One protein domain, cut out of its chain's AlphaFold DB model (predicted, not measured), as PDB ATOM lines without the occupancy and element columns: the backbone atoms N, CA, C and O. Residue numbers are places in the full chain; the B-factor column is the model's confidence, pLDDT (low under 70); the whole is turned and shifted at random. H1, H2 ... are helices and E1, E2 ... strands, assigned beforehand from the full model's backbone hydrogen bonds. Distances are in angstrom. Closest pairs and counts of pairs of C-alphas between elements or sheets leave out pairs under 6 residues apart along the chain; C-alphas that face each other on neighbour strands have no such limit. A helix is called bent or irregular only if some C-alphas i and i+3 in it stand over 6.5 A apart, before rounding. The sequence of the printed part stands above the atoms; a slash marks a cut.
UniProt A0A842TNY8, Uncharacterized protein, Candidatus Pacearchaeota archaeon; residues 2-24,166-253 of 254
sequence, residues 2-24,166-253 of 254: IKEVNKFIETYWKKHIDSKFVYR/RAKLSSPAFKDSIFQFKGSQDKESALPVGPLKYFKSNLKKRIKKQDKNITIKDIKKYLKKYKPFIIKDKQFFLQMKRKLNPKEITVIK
ATOM      1  N   ILE A   2     110.085 241.848 151.016       78.25
ATOM      2  CA  ILE A   2     111.396 241.333 151.515       78.25
ATOM      3  C   ILE A   2     112.287 242.449 152.103       78.25
ATOM      4  O   ILE A   2     112.932 242.256 153.139       78.25
ATOM      5  N   LYS A   3     112.299 243.631 151.472       84.81
ATOM      6  CA  LYS A   3     113.063 244.809 151.927       84.81
ATOM      7  C   LYS A   3     112.593 245.302 153.303       84.81
ATOM      8  O   LYS A   3     113.417 245.520 154.188       84.81
ATOM      9  N   GLU A   4     111.282 245.391 153.519       89.25
ATOM     10  CA  GLU A   4     110.685 245.826 154.793       89.25
ATOM     11  C   GLU A   4     110.929 244.817 155.914       89.25
ATOM     12  O   GLU A   4     111.267 245.198 157.033       89.25
ATOM     13  N   VAL A   5     110.838 243.521 155.604       88.44
ATOM     14  CA  VAL A   5     111.177 242.441 156.537       88.44
ATOM     15  C   VAL A   5     112.638 242.541 156.979       88.44
ATOM     16  O   VAL A   5     112.929 242.475 158.175       88.44
ATOM     17  N   ASN A   6     113.571 242.739 156.043       89.62
ATOM     18  CA  ASN A   6     114.985 242.904 156.381       89.62
ATOM     19  C   ASN A   6     115.222 244.164 157.232       89.62
ATOM     20  O   ASN A   6     115.913 244.065 158.248       89.62
ATOM     21  N   LYS A   7     114.598 245.300 156.885       94.12
ATOM     22  CA  LYS A   7     114.665 246.547 157.668       94.12
ATOM     23  C   LYS A   7     114.126 246.349 159.087       94.12
ATOM     24  O   LYS A   7     114.745 246.786 160.056       94.12
ATOM     25  N   PHE A   8     113.013 245.630 159.243       93.06
ATOM     26  CA  PHE A   8     112.464 245.289 160.556       93.06
ATOM     27  C   PHE A   8     113.447 244.451 161.390       93.06
ATOM     28  O   PHE A   8     113.676 244.755 162.562       93.06
ATOM     29  N   ILE A   9     114.054 243.418 160.792       91.12
ATOM     30  CA  ILE A   9     115.030 242.551 161.473       91.12
ATOM     31  C   ILE A   9     116.253 243.352 161.933       91.12
ATOM     32  O   ILE A   9     116.714 243.163 163.058       91.12
ATOM     33  N   GLU A  10     116.773 244.239 161.085       94.44
ATOM     34  CA  GLU A  10     117.915 245.102 161.407       94.44
ATOM     35  C   GLU A  10     117.612 246.044 162.567       94.44
ATOM     36  O   GLU A  10     118.369 246.081 163.537       94.44
ATOM     37  N   THR A  11     116.476 246.740 162.509       94.31
ATOM     38  CA  THR A  11     116.032 247.639 163.580       94.31
ATOM     39  C   THR A  11     115.857 246.885 164.895       94.31
ATOM     40  O   THR A  11     116.338 247.333 165.939       94.31
ATOM     41  N   TYR A  12     115.225 245.706 164.858       91.06
ATOM     42  CA  TYR A  12     115.080 244.866 166.043       91.06
ATOM     43  C   TYR A  12     116.446 244.455 166.604       91.06
ATOM     44  O   TYR A  12     116.696 244.605 167.799       91.06
ATOM     45  N   TRP A  13     117.346 243.961 165.749       93.25
ATOM     46  CA  TRP A  13     118.680 243.521 166.152       93.25
ATOM     47  C   TRP A  13     119.504 244.663 166.755       93.25
ATOM     48  O   TRP A  13     120.076 244.495 167.830       93.25
ATOM     49  N   LYS A  14     119.504 245.850 166.138       94.44
ATOM     50  CA  LYS A  14     120.218 247.027 166.656       94.44
ATOM     51  C   LYS A  14     119.700 247.426 168.044       94.44
ATOM     52  O   LYS A  14     120.483 247.649 168.969       94.44
ATOM     53  N   LYS A  15     118.374 247.443 168.223       91.19
ATOM     54  CA  LYS A  15     117.716 247.851 169.479       91.19
ATOM     55  C   LYS A  15     117.866 246.838 170.616       91.19
ATOM     56  O   LYS A  15     117.906 247.220 171.784       91.19
ATOM     57  N   HIS A  16     117.885 245.550 170.296       88.12
ATOM     58  CA  HIS A  16     117.728 244.496 171.299       88.12
ATOM     59  C   HIS A  16     118.953 243.593 171.457       88.12
ATOM     60  O   HIS A  16     119.085 242.953 172.495       88.12
ATOM     61  N   ILE A  17     119.852 243.553 170.475       90.50
ATOM     62  CA  ILE A  17     121.046 242.703 170.494       90.50
ATOM     63  C   ILE A  17     122.318 243.554 170.501       90.50
ATOM     64  O   ILE A  17     123.115 243.440 171.424       90.50
ATOM     65  N   ASP A  18     122.514 244.427 169.514       94.25
ATOM     66  CA  ASP A  18     123.801 245.124 169.349       94.25
ATOM     67  C   ASP A  18     124.087 246.190 170.410       94.25
ATOM     68  O   ASP A  18     125.213 246.326 170.890       94.25
ATOM     69  N   SER A  19     123.047 246.904 170.831       90.81
ATOM     70  CA  SER A  19     123.122 247.905 171.902       90.81
ATOM     71  C   SER A  19     123.093 247.304 173.311       90.81
ATOM     72  O   SER A  19     123.084 248.044 174.298       90.81
ATOM     73  N   LYS A  20     123.042 245.972 173.442       91.31
ATOM     74  CA  LYS A  20     122.901 245.287 174.731       91.31
ATOM     75  C   LYS A  20     124.155 244.504 175.099       91.31
ATOM     76  O   LYS A  20     124.870 243.964 174.254       91.31
ATOM     77  N   PHE A  21     124.393 244.426 176.403       93.06
ATOM     78  CA  PHE A  21     125.513 243.709 176.992       93.06
ATOM     79  C   PHE A  21     125.024 242.533 177.828       93.06
ATOM     80  O   PHE A  21     123.899 242.520 178.329       93.06
ATOM     81  N   VAL A  22     125.913 241.567 178.004       93.00
ATOM     82  CA  VAL A  22     125.796 240.529 179.019       93.00
ATOM     83  C   VAL A  22     126.975 240.607 179.968       93.00
ATOM     84  O   VAL A  22     128.059 241.051 179.592       93.00
ATOM     85  N   TYR A  23     126.752 240.163 181.194       94.31
ATOM     86  CA  TYR A  23     127.609 240.386 182.341       94.31
ATOM     87  C   TYR A  23     128.014 239.066 182.980       94.31
ATOM     88  O   TYR A  23     127.253 238.093 182.982       94.31
ATOM     89  N   ARG A  24     129.207 239.038 183.564       93.88
ATOM     90  CA  ARG A  24     129.685 237.911 184.364       93.88
ATOM     91  C   ARG A  24     130.567 238.416 185.493       93.88
ATOM     92  O   ARG A  24     131.430 239.259 185.274       93.88
ATOM     93  N   ARG A 166     131.770 242.706 181.090       96.69
ATOM     94  CA  ARG A 166     130.704 242.724 180.097       96.69
ATOM     95  C   ARG A 166     131.215 242.438 178.693       96.69
ATOM     96  O   ARG A 166     132.370 242.718 178.379       96.69
ATOM     97  N   ALA A 167     130.318 241.924 177.863       96.88
ATOM     98  CA  ALA A 167     130.525 241.697 176.440       96.88
ATOM     99  C   ALA A 167     129.251 242.040 175.667       96.88
ATOM    100  O   ALA A 167     128.146 241.876 176.192       96.88
ATOM    101  N   LYS A 168     129.387 242.522 174.428       95.75
ATOM    102  CA  LYS A 168     128.223 242.805 173.576       95.75
ATOM    103  C   LYS A 168     127.493 241.512 173.226       95.75
ATOM    104  O   LYS A 168     128.119 240.535 172.817       95.75
ATOM    105  N   LEU A 169     126.165 241.527 173.300       92.56
ATOM    106  CA  LEU A 169     125.335 240.379 172.923       92.56
ATOM    107  C   LEU A 169     125.418 240.073 171.411       92.56
ATOM    108  O   LEU A 169     125.151 238.949 170.988       92.56
ATOM    109  N   SER A 170     125.852 241.047 170.599       95.12
ATOM    110  CA  SER A 170     126.180 240.885 169.178       95.12
ATOM    111  C   SER A 170     127.511 240.173 168.896       95.12
ATOM    112  O   SER A 170     127.794 239.880 167.733       95.12
ATOM    113  N   SER A 171     128.313 239.834 169.914       96.06
ATOM    114  CA  SER A 171     129.598 239.149 169.717       96.06
ATOM    115  C   SER A 171     129.445 237.806 168.975       96.06
ATOM    116  O   SER A 171     128.529 237.024 169.271       96.06
ATOM    117  N   PRO A 172     130.370 237.460 168.052       95.25
ATOM    118  CA  PRO A 172     130.442 236.133 167.443       95.25
ATOM    119  C   PRO A 172     130.528 234.982 168.451       95.25
ATOM    120  O   PRO A 172     130.108 233.868 168.123       95.25
ATOM    121  N   ALA A 173     131.031 235.237 169.663       94.94
ATOM    122  CA  ALA A 173     131.119 234.243 170.723       94.94
ATOM    123  C   ALA A 173     129.739 233.709 171.139       94.94
ATOM    124  O   ALA A 173     129.621 232.555 171.566       94.94
ATOM    125  N   PHE A 174     128.681 234.511 170.959       92.44
ATOM    126  CA  PHE A 174     127.348 234.153 171.419       92.44
ATOM    127  C   PHE A 174     126.473 233.420 170.395       92.44
ATOM    128  O   PHE A 174     125.420 232.927 170.795       92.44
ATOM    129  N   LYS A 175     126.913 233.263 169.134       89.00
ATOM    130  CA  LYS A 175     126.123 232.664 168.035       89.00
ATOM    131  C   LYS A 175     125.409 231.356 168.420       89.00
ATOM    132  O   LYS A 175     124.226 231.218 168.155       89.00
ATOM    133  N   ASP A 176     126.090 230.439 169.112       84.88
ATOM    134  CA  ASP A 176     125.526 229.121 169.480       84.88
ATOM    135  C   ASP A 176     125.255 228.970 170.979       84.88
ATOM    136  O   ASP A 176     125.261 227.857 171.525       84.88
ATOM    137  N   SER A 177     125.082 230.094 171.670       87.31
ATOM    138  CA  SER A 177     124.832 230.067 173.105       87.31
ATOM    139  C   SER A 177     123.478 229.457 173.413       87.31
ATOM    140  O   SER A 177     122.510 229.596 172.661       87.31
ATOM    141  N   ILE A 178     123.415 228.792 174.557       84.38
ATOM    142  CA  ILE A 178     122.180 228.213 175.067       84.38
ATOM    143  C   ILE A 178     121.589 229.130 176.122       84.38
ATOM    144  O   ILE A 178     122.312 229.728 176.917       84.38
ATOM    145  N   PHE A 179     120.266 229.206 176.138       78.94
ATOM    146  CA  PHE A 179     119.514 229.894 177.169       78.94
ATOM    147  C   PHE A 179     119.118 228.868 178.203       78.94
ATOM    148  O   PHE A 179     118.394 227.924 177.889       78.94
ATOM    149  N   GLN A 180     119.594 229.077 179.424       76.56
ATOM    150  CA  GLN A 180     119.171 228.307 180.573       76.56
ATOM    151  C   GLN A 180     118.264 229.176 181.438       76.56
ATOM    152  O   GLN A 180     118.680 230.209 181.975       76.56
ATOM    153  N   PHE A 181     117.009 228.759 181.573       68.50
ATOM    154  CA  PHE A 181     116.085 229.389 182.504       68.50
ATOM    155  C   PHE A 181     116.451 229.009 183.936       68.50
ATOM    156  O   PHE A 181     116.771 227.854 184.236       68.50
ATOM    157  N   LYS A 182     116.316 229.960 184.863       59.97
ATOM    158  CA  LYS A 182     116.404 229.645 186.286       59.97
ATOM    159  C   LYS A 182     115.257 228.698 186.668       59.97
ATOM    160  O   LYS A 182     114.103 229.103 186.681       59.97
ATOM    161  N   GLY A 183     115.588 227.453 187.010       54.81
ATOM    162  CA  GLY A 183     114.626 226.455 187.498       54.81
ATOM    163  C   GLY A 183     114.311 225.314 186.532       54.81
ATOM    164  O   GLY A 183     113.821 224.293 186.991       54.81
ATOM    165  N   SER A 184     114.665 225.420 185.251       55.12
ATOM    166  CA  SER A 184     114.601 224.287 184.323       55.12
ATOM    167  C   SER A 184     116.010 223.972 183.845       55.12
ATOM    168  O   SER A 184     116.539 224.653 182.963       55.12
ATOM    169  N   GLN A 185     116.631 222.972 184.466       51.84
ATOM    170  CA  GLN A 185     117.974 222.541 184.077       51.84
ATOM    171  C   GLN A 185     117.993 221.996 182.637       51.84
ATOM    172  O   GLN A 185     119.027 222.112 181.986       51.84
ATOM    173  N   ASP A 186     116.829 221.579 182.120       50.03
ATOM    174  CA  ASP A 186     116.713 220.813 180.872       50.03
ATOM    175  C   ASP A 186     116.005 221.557 179.725       50.03
ATOM    176  O   ASP A 186     115.987 221.085 178.590       50.03
ATOM    177  N   LYS A 187     115.431 222.749 179.966       53.22
ATOM    178  CA  LYS A 187     114.820 223.548 178.884       53.22
ATOM    179  C   LYS A 187     115.859 224.475 178.273       53.22
ATOM    180  O   LYS A 187     115.912 225.669 178.566       53.22
ATOM    181  N   GLU A 188     116.677 223.903 177.405       58.81
ATOM    182  CA  GLU A 188     117.593 224.646 176.553       58.81
ATOM    183  C   GLU A 188     116.830 225.211 175.349       58.81
ATOM    184  O   GLU A 188     116.230 224.483 174.558       58.81
ATOM    185  N   SER A 189     116.849 226.531 175.169       62.81
ATOM    186  CA  SER A 189     116.415 227.133 173.907       62.81
ATOM    187  C   SER A 189     117.571 227.910 173.316       62.81
ATOM    188  O   SER A 189     118.209 228.691 174.006       62.81
ATOM    189  N   ALA A 190     117.865 227.710 172.039       65.38
ATOM    190  CA  ALA A 190     118.788 228.591 171.340       65.38
ATOM    191  C   ALA A 190     118.045 229.878 170.944       65.38
ATOM    192  O   ALA A 190     117.064 229.826 170.197       65.38
ATOM    193  N   LEU A 191     118.499 231.023 171.459       68.19
ATOM    194  CA  LEU A 191     118.124 232.337 170.937       68.19
ATOM    195  C   LEU A 191     119.045 232.660 169.762       68.19
ATOM    196  O   LEU A 191     120.253 232.426 169.862       68.19
ATOM    197  N   PRO A 192     118.536 233.270 168.688       70.44
ATOM    198  CA  PRO A 192     119.414 233.954 167.760       70.44
ATOM    199  C   PRO A 192     120.004 235.184 168.467       70.44
ATOM    200  O   PRO A 192     119.332 236.194 168.638       70.44
ATOM    201  N   VAL A 193     121.259 235.101 168.901       85.38
ATOM    202  CA  VAL A 193     122.084 236.255 169.301       85.38
ATOM    203  C   VAL A 193     123.407 236.220 168.542       85.38
ATOM    204  O   VAL A 193     123.671 235.283 167.786       85.38
ATOM    205  N   GLY A 194     124.233 237.250 168.702       91.31
ATOM    206  CA  GLY A 194     125.455 237.421 167.927       91.31
ATOM    207  C   GLY A 194     125.272 238.328 166.700       91.31
ATOM    208  O   GLY A 194     124.321 239.113 166.646       91.31
ATOM    209  N   PRO A 195     126.181 238.251 165.710       94.75
ATOM    210  CA  PRO A 195     126.236 239.192 164.595       94.75
ATOM    211  C   PRO A 195     124.971 239.186 163.739       94.75
ATOM    212  O   PRO A 195     124.378 238.128 163.513       94.75
ATOM    213  N   LEU A 196     124.617 240.344 163.176       94.00
ATOM    214  CA  LEU A 196     123.403 240.546 162.379       94.00
ATOM    215  C   LEU A 196     123.207 239.490 161.279       94.00
ATOM    216  O   LEU A 196     122.108 238.960 161.127       94.00
ATOM    217  N   LYS A 197     124.269 239.138 160.538       92.50
ATOM    218  CA  LYS A 197     124.217 238.102 159.487       92.50
ATOM    219  C   LYS A 197     123.746 236.753 160.044       92.50
ATOM    220  O   LYS A 197     122.872 236.112 159.465       92.50
ATOM    221  N   TYR A 198     124.286 236.349 161.195       91.19
ATOM    222  CA  TYR A 198     123.887 235.113 161.871       91.19
ATOM    223  C   TYR A 198     122.465 235.217 162.427       91.19
ATOM    224  O   TYR A 198     121.664 234.311 162.214       91.19
ATOM    225  N   PHE A 199     122.131 236.339 163.072       90.31
ATOM    226  CA  PHE A 199     120.789 236.608 163.588       90.31
ATOM    227  C   PHE A 199     119.724 236.462 162.495       90.31
ATOM    228  O   PHE A 199     118.796 235.670 162.647       90.31
ATOM    229  N   LYS A 200     119.910 237.145 161.355       89.31
ATOM    230  CA  LYS A 200     119.049 237.050 160.165       89.31
ATOM    231  C   LYS A 200     118.910 235.606 159.682       89.31
ATOM    232  O   LYS A 200     117.794 235.134 159.487       89.31
ATOM    233  N   SER A 201     120.028 234.903 159.497       88.00
ATOM    234  CA  SER A 201     120.027 233.526 158.990       88.00
ATOM    235  C   SER A 201     119.305 232.558 159.929       88.00
ATOM    236  O   SER A 201     118.526 231.725 159.469       88.00
ATOM    237  N   ASN A 202     119.549 232.655 161.236       85.62
ATOM    238  CA  ASN A 202     118.972 231.759 162.235       85.62
ATOM    239  C   ASN A 202     117.472 232.032 162.415       85.62
ATOM    240  O   ASN A 202     116.668 231.102 162.415       85.62
ATOM    241  N   LEU A 203     117.082 233.310 162.453       86.00
ATOM    242  CA  LEU A 203     115.684 233.725 162.494       86.00
ATOM    243  C   LEU A 203     114.912 233.208 161.273       86.00
ATOM    244  O   LEU A 203     113.873 232.574 161.435       86.00
ATOM    245  N   LYS A 204     115.470 233.365 160.063       82.69
ATOM    246  CA  LYS A 204     114.888 232.791 158.843       82.69
ATOM    247  C   LYS A 204     114.783 231.269 158.934       82.69
ATOM    248  O   LYS A 204     113.702 230.752 158.717       82.69
ATOM    249  N   LYS A 205     115.848 230.552 159.316       84.06
ATOM    250  CA  LYS A 205     115.839 229.080 159.446       84.06
ATOM    251  C   LYS A 205     114.759 228.571 160.407       84.06
ATOM    252  O   LYS A 205     114.153 227.538 160.154       84.06
ATOM    253  N   ARG A 206     114.530 229.274 161.518       79.38
ATOM    254  CA  ARG A 206     113.566 228.851 162.544       79.38
ATOM    255  C   ARG A 206     112.120 229.161 162.190       79.38
ATOM    256  O   ARG A 206     111.247 228.419 162.619       79.38
ATOM    257  N   ILE A 207     111.887 230.220 161.420       80.25
ATOM    258  CA  ILE A 207     110.556 230.558 160.908       80.25
ATOM    259  C   ILE A 207     110.238 229.722 159.650       80.25
ATOM    260  O   ILE A 207     109.125 229.235 159.511       80.25
ATOM    261  N   LYS A 208     111.234 229.438 158.794       67.81
ATOM    262  CA  LYS A 208     111.119 228.648 157.547       67.81
ATOM    263  C   LYS A 208     110.799 227.158 157.721       67.81
ATOM    264  O   LYS A 208     110.788 226.440 156.731       67.81
ATOM    265  N   LYS A 209     110.493 226.673 158.927       56.22
ATOM    266  CA  LYS A 209     109.868 225.347 159.050       56.22
ATOM    267  C   LYS A 209     108.442 225.305 158.472       56.22
ATOM    268  O   LYS A 209     107.882 224.219 158.450       56.22
ATOM    269  N   GLN A 210     107.869 226.435 158.029       49.84
ATOM    270  CA  GLN A 210     106.480 226.476 157.555       49.84
ATOM    271  C   GLN A 210     106.187 227.229 156.245       49.84
ATOM    272  O   GLN A 210     105.136 226.943 155.702       49.84
ATOM    273  N   ASP A 211     107.033 228.116 155.687       52.25
ATOM    274  CA  ASP A 211     106.736 228.677 154.347       52.25
ATOM    275  C   ASP A 211     107.865 229.505 153.694       52.25
ATOM    276  O   ASP A 211     108.790 229.981 154.370       52.25
ATOM    277  N   LYS A 212     107.776 229.719 152.369       62.84
ATOM    278  CA  LYS A 212     108.733 230.522 151.572       62.84
ATOM    279  C   LYS A 212     108.625 232.037 151.840       62.84
ATOM    280  O   LYS A 212     109.631 232.738 151.681       62.84
ATOM    281  N   ASN A 213     107.491 232.527 152.353       76.62
ATOM    282  CA  ASN A 213     107.218 233.954 152.583       76.62
ATOM    283  C   ASN A 213     107.150 234.318 154.079       76.62
ATOM    284  O   ASN A 213     106.097 234.268 154.702       76.62
ATOM    285  N   ILE A 214     108.279 234.732 154.668       82.94
ATOM    286  CA  ILE A 214     108.311 235.224 156.059       82.94
ATOM    287  C   ILE A 214     107.718 236.633 156.136       82.94
ATOM    288  O   ILE A 214     108.265 237.560 155.533       82.94
ATOM    289  N   THR A 215     106.698 236.826 156.972       88.94
ATOM    290  CA  THR A 215     106.120 238.147 157.249       88.94
ATOM    291  C   THR A 215     106.683 238.775 158.530       88.94
ATOM    292  O   THR A 215     107.239 238.108 159.408       88.94
ATOM    293  N   ILE A 216     106.492 240.088 158.704       89.38
ATOM    294  CA  ILE A 216     106.827 240.785 159.961       89.38
ATOM    295  C   ILE A 216     106.030 240.207 161.147       89.38
ATOM    296  O   ILE A 216     106.547 240.157 162.268       89.38
ATOM    297  N   LYS A 217     104.790 239.750 160.922       89.44
ATOM    298  CA  LYS A 217     103.931 239.144 161.953       89.44
ATOM    299  C   LYS A 217     104.556 237.858 162.500       89.44
ATOM    300  O   LYS A 217     104.637 237.706 163.721       89.44
ATOM    301  N   ASP A 218     105.093 237.005 161.629       87.19
ATOM    302  CA  ASP A 218     105.766 235.755 162.018       87.19
ATOM    303  C   ASP A 218     107.010 236.029 162.855       87.19
ATOM    304  O   ASP A 218     107.229 235.421 163.906       87.19
ATOM    305  N   ILE A 219     107.797 237.022 162.438       87.62
ATOM    306  CA  ILE A 219     108.993 237.450 163.160       87.62
ATOM    307  C   ILE A 219     108.622 237.972 164.548       87.62
ATOM    308  O   ILE A 219     109.229 237.569 165.542       87.62
ATOM    309  N   LYS A 220     107.608 238.840 164.645       88.69
ATOM    310  CA  LYS A 220     107.114 239.358 165.929       88.69
ATOM    311  C   LYS A 220     106.625 238.221 166.832       88.69
ATOM    312  O   LYS A 220     106.985 238.204 168.010       88.69
ATOM    313  N   LYS A 221     105.862 237.259 166.297       87.31
ATOM    314  CA  LYS A 221     105.371 236.075 167.028       87.31
ATOM    315  C   LYS A 221     106.533 235.243 167.569       87.31
ATOM    316  O   LYS A 221     106.567 234.947 168.763       87.31
ATOM    317  N   TYR A 222     107.522 234.945 166.727       83.50
ATOM    318  CA  TYR A 222     108.715 234.196 167.116       83.50
ATOM    319  C   TYR A 222     109.521 234.927 168.203       83.50
ATOM    320  O   TYR A 222     109.833 234.356 169.249       83.50
ATOM    321  N   LEU A 223     109.798 236.220 168.015       84.25
ATOM    322  CA  LEU A 223     110.570 237.033 168.960       84.25
ATOM    323  C   LEU A 223     109.827 237.309 170.277       84.25
ATOM    324  O   LEU A 223     110.478 237.510 171.304       84.25
ATOM    325  N   LYS A 224     108.485 237.264 170.305       82.81
ATOM    326  CA  LYS A 224     107.683 237.429 171.536       82.81
ATOM    327  C   LYS A 224     108.057 236.399 172.604       82.81
ATOM    328  O   LYS A 224     108.158 236.775 173.770       82.81
ATOM    329  N   LYS A 225     108.353 235.150 172.211       74.75
ATOM    330  CA  LYS A 225     108.839 234.090 173.119       74.75
ATOM    331  C   LYS A 225     110.115 234.499 173.851       74.75
ATOM    332  O   LYS A 225     110.322 234.114 174.994       74.75
ATOM    333  N   TYR A 226     110.954 235.294 173.197       72.25
ATOM    334  CA  TYR A 226     112.288 235.634 173.668       72.25
ATOM    335  C   TYR A 226     112.409 237.028 174.281       72.25
ATOM    336  O   TYR A 226     113.356 237.310 175.018       72.25
ATOM    337  N   LYS A 227     111.415 237.882 174.023       71.00
ATOM    338  CA  LYS A 227     111.279 239.226 174.584       71.00
ATOM    339  C   LYS A 227     111.530 239.268 176.101       71.00
ATOM    340  O   LYS A 227     112.207 240.193 176.535       71.00
ATOM    341  N   PRO A 228     111.082 238.301 176.929       67.62
ATOM    342  CA  PRO A 228     111.360 238.346 178.363       67.62
ATOM    343  C   PRO A 228     112.843 238.227 178.734       67.62
ATOM    344  O   PRO A 228     113.241 238.783 179.751       67.62
ATOM    345  N   PHE A 229     113.654 237.553 177.915       65.19
ATOM    346  CA  PHE A 229     115.094 237.376 178.157       65.19
ATOM    347  C   PHE A 229     115.899 238.542 177.593       65.19
ATOM    348  O   PHE A 229     116.870 238.996 178.185       65.19
ATOM    349  N   ILE A 230     115.476 239.073 176.449       64.88
ATOM    350  CA  ILE A 230     116.171 240.211 175.851       64.88
ATOM    351  C   ILE A 230     115.779 241.536 176.536       64.88
ATOM    352  O   ILE A 230     116.563 242.481 176.539       64.88
ATOM    353  N   ILE A 231     114.568 241.617 177.107       66.31
ATOM    354  CA  ILE A 231     113.965 242.883 177.557       66.31
ATOM    355  C   ILE A 231     113.498 242.874 179.022       66.31
ATOM    356  O   ILE A 231     113.768 243.843 179.718       66.31
ATOM    357  N   LYS A 232     112.778 241.849 179.508       56.62
ATOM    358  CA  LYS A 232     112.040 241.928 180.798       56.62
ATOM    359  C   LYS A 232     112.800 241.434 182.037       56.62
ATOM    360  O   LYS A 232     112.175 240.905 182.947       56.62
ATOM    361  N   ASP A 233     114.118 241.575 182.063       58.66
ATOM    362  CA  ASP A 233     114.945 241.341 183.256       58.66
ATOM    363  C   ASP A 233     114.673 240.028 184.033       58.66
ATOM    364  O   ASP A 233     114.862 239.925 185.245       58.66
ATOM    365  N   LYS A 234     114.204 238.978 183.342       63.38
ATOM    366  CA  LYS A 234     114.008 237.670 183.972       63.38
ATOM    367  C   LYS A 234     115.374 237.040 184.237       63.38
ATOM    368  O   LYS A 234     116.293 237.174 183.436       63.38
ATOM    369  N   GLN A 235     115.515 236.309 185.339       65.06
ATOM    370  CA  GLN A 235     116.772 235.627 185.658       65.06
ATOM    371  C   GLN A 235     116.998 234.436 184.712       65.06
ATOM    372  O   GLN A 235     116.375 233.383 184.855       65.06
ATOM    373  N   PHE A 236     117.905 234.597 183.750       72.62
ATOM    374  CA  PHE A 236     118.414 233.518 182.901       72.62
ATOM    375  C   PHE A 236     119.932 233.624 182.742       72.62
ATOM    376  O   PHE A 236     120.534 234.673 183.010       72.62
ATOM    377  N   PHE A 237     120.521 232.526 182.266       84.44
ATOM    378  CA  PHE A 237     121.919 232.463 181.867       84.44
ATOM    379  C   PHE A 237     122.053 232.240 180.366       84.44
ATOM    380  O   PHE A 237     121.386 231.383 179.781       84.44
ATOM    381  N   LEU A 238     122.939 233.020 179.758       88.06
ATOM    382  CA  LEU A 238     123.448 232.823 178.416       88.06
ATOM    383  C   LEU A 238     124.726 231.991 178.498       88.06
ATOM    384  O   LEU A 238     125.770 232.487 178.919       88.06
ATOM    385  N   GLN A 239     124.644 230.730 178.098       90.06
ATOM    386  CA  GLN A 239     125.754 229.792 178.178       90.06
ATOM    387  C   GLN A 239     126.591 229.851 176.903       90.06
ATOM    388  O   GLN A 239     126.262 229.234 175.885       90.06
ATOM    389  N   MET A 240     127.682 230.604 176.961       92.75
ATOM    390  CA  MET A 240     128.620 230.789 175.864       92.75
ATOM    391  C   MET A 240     129.415 229.505 175.598       92.75
ATOM    392  O   MET A 240     130.025 228.949 176.512       92.75
ATOM    393  N   LYS A 241     129.441 229.057 174.336       92.00
ATOM    394  CA  LYS A 241     130.175 227.851 173.891       92.00
ATOM    395  C   LYS A 241     131.466 228.145 173.131       92.00
ATOM    396  O   LYS A 241     132.321 227.270 172.999       92.00
ATOM    397  N   ARG A 242     131.592 229.352 172.583       94.25
ATOM    398  CA  ARG A 242     132.739 229.775 171.773       94.25
ATOM    399  C   ARG A 242     133.660 230.666 172.595       94.25
ATOM    400  O   ARG A 242     133.260 231.203 173.622       94.25
ATOM    401  N   LYS A 243     134.902 230.809 172.141       96.31
ATOM    402  CA  LYS A 243     135.854 231.746 172.736       96.31
ATOM    403  C   LYS A 243     135.350 233.181 172.540       96.31
ATOM    404  O   LYS A 243     134.954 233.533 171.433       96.31
ATOM    405  N   LEU A 244     135.406 233.982 173.597       96.88
ATOM    406  CA  LEU A 244     135.225 235.431 173.552       96.88
ATOM    407  C   LEU A 244     136.599 236.091 173.544       96.88
ATOM    408  O   LEU A 244     137.419 235.801 174.419       96.88
ATOM    409  N   ASN A 245     136.870 236.933 172.548       97.44
ATOM    410  CA  ASN A 245     138.198 237.516 172.389       97.44
ATOM    411  C   ASN A 245     138.465 238.585 173.451       97.44
ATOM    412  O   ASN A 245     137.529 239.265 173.869       97.44
ATOM    413  N   PRO A 246     139.733 238.799 173.854       97.06
ATOM    414  CA  PRO A 246     140.059 239.806 174.861       97.06
ATOM    415  C   PRO A 246     139.526 241.205 174.539       97.06
ATOM    416  O   PRO A 246     138.995 241.875 175.416       97.06
ATOM    417  N   LYS A 247     139.598 241.615 173.263       97.06
ATOM    418  CA  LYS A 247     139.123 242.927 172.781       97.06
ATOM    419  C   LYS A 247     137.610 243.134 172.951       97.06
ATOM    420  O   LYS A 247     137.141 244.262 172.930       97.06
ATOM    421  N   GLU A 248     136.844 242.056 173.110       96.31
ATOM    422  CA  GLU A 248     135.387 242.095 173.284       96.31
ATOM    423  C   GLU A 248     134.970 242.150 174.764       96.31
ATOM    424  O   GLU A 248     133.775 242.188 175.069       96.31
ATOM    425  N   ILE A 249     135.940 242.120 175.685       97.25
ATOM    426  CA  ILE A 249     135.720 242.061 177.128       97.25
ATOM    427  C   ILE A 249     136.033 243.424 177.735       97.25
ATOM    428  O   ILE A 249     137.172 243.883 177.728       97.25
ATOM    429  N   THR A 250     135.027 244.046 178.340       97.12
ATOM    430  CA  THR A 250     135.206 245.263 179.136       97.12
ATOM    431  C   THR A 250     135.073 244.923 180.613       97.12
ATOM    432  O   THR A 250     134.097 244.291 181.013       97.12
ATOM    433  N   VAL A 251     136.027 245.359 181.434       96.00
ATOM    434  CA  VAL A 251     135.888 245.323 182.895       96.00
ATOM    435  C   VAL A 251     135.051 246.522 183.321       96.00
ATOM    436  O   VAL A 251     135.373 247.651 182.961       96.00
ATOM    437  N   ILE A 252     133.986 246.278 184.077       93.50
ATOM    438  CA  ILE A 252     133.237 247.335 184.749       93.50
ATOM    439  C   ILE A 252     134.014 247.648 186.026       93.50
ATOM    440  O   ILE A 252     134.148 246.775 186.886       93.50
ATOM    441  N   LYS A 253     134.605 248.844 186.101       70.12
ATOM    442  CA  LYS A 253     135.163 249.355 187.354       70.12
ATOM    443  C   LYS A 253     133.983 249.763 188.235       70.12
ATOM    444  O   LYS A 253     133.160 250.559 187.791       70.12
TER     445      LYS A 253
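What this domain is: This is residues 2 to 24 and 166 to 253 of the 254 residues of an uncharacterized protein of Candidatus Pacearchaeota archaeon (UniProt A0A842TNY8). Three helices make one end of the domain, with H1 and H3 running the same way and H2 laid across the two, and two small separate antiparallel sheets make the other end. One sheet holds E4, E3 and E5 and is only grazed by the short H4; the other is the pair E1 and E2, with E6 beside E2. The printed part has 111 residues with four named helices and six named strands, in the order H1 E1 E2 E3 E4 H2 H3 H4 E5 E6, and its class is mixed, helices and strands. The whole is compact, with a radius of gyration of the C-alphas of 14.3 A and spans of 45 by 32 by 24 A.

Where its parts are: H1, residues 2 to 18, begins at C-alpha 2 at (111.396, 241.333, 151.515) and is 22.1 A long. It is irregular, only just: C-alphas 15 and 18 are 6.7 A apart. E1 is residues 21 to 24, E2 residues 166 to 168, E3 residues 178 to 181 and E4 residues 188 to 190. H2, residues 196 to 207, is 16.3 A long and begins at C-alpha 196 at (123.403, 240.546, 162.379). H3, residues 216 to 224, is 12.1 A long, and H4 is residues 227 to 230. E5, residues 236 to 240, is 12.7 A long; E6, residues 250 to 252, ends at C-alpha 252 at (133.237, 247.335, 184.749).

How they stand to each other: Residues 9 to 13 of H1 touch residues 196 to 200 of H2 at a steep tilt of 64 degrees, opposite ways, and the closest C-alphas, of Trp 13 and Leu 196, are 6.7 A apart. H2 touches H3 with residues 203 to 207, about perpendicular at 85 degrees; the closest C-alphas, of Ile 207 and Asp 218, are 7.2 A apart. H1 and H3 are close but not clearly touching, at a shallow tilt of 23 degrees. E1 and E2 are antiparallel, with N 22 and O 167 2.9 A apart, within hydrogen-bond range. E3 and E4 form a hairpin, with N 179 and O 189 at 3.0 A; E3 and E5 are antiparallel, with N 239 and O 178 at 2.8 A. H4 only grazes this sheet, with residues 228 to 230. E6 pairs with no named strand; the C-alphas of Arg 166 and Thr 250, the closest of E2 and E6, are 5.3 A apart. H2 and H3 have every O i to N i+4 pair within hydrogen-bond range, H1 has 12 of 13, and H4 is too short for such a pair.

The domain as a whole: The C-alphas farthest apart are those of Lys 212 and Lys 253, at 48.3 A. Residues 25 to 165 are not printed, and C-alphas 24 and 166 are 6.5 A apart across this cut. Of the links that are printed whole, none is long. The mean pLDDT of the printed part is 82.7, and it is under 70 at residues 181 to 191, 208 to 212 and 228 to 235.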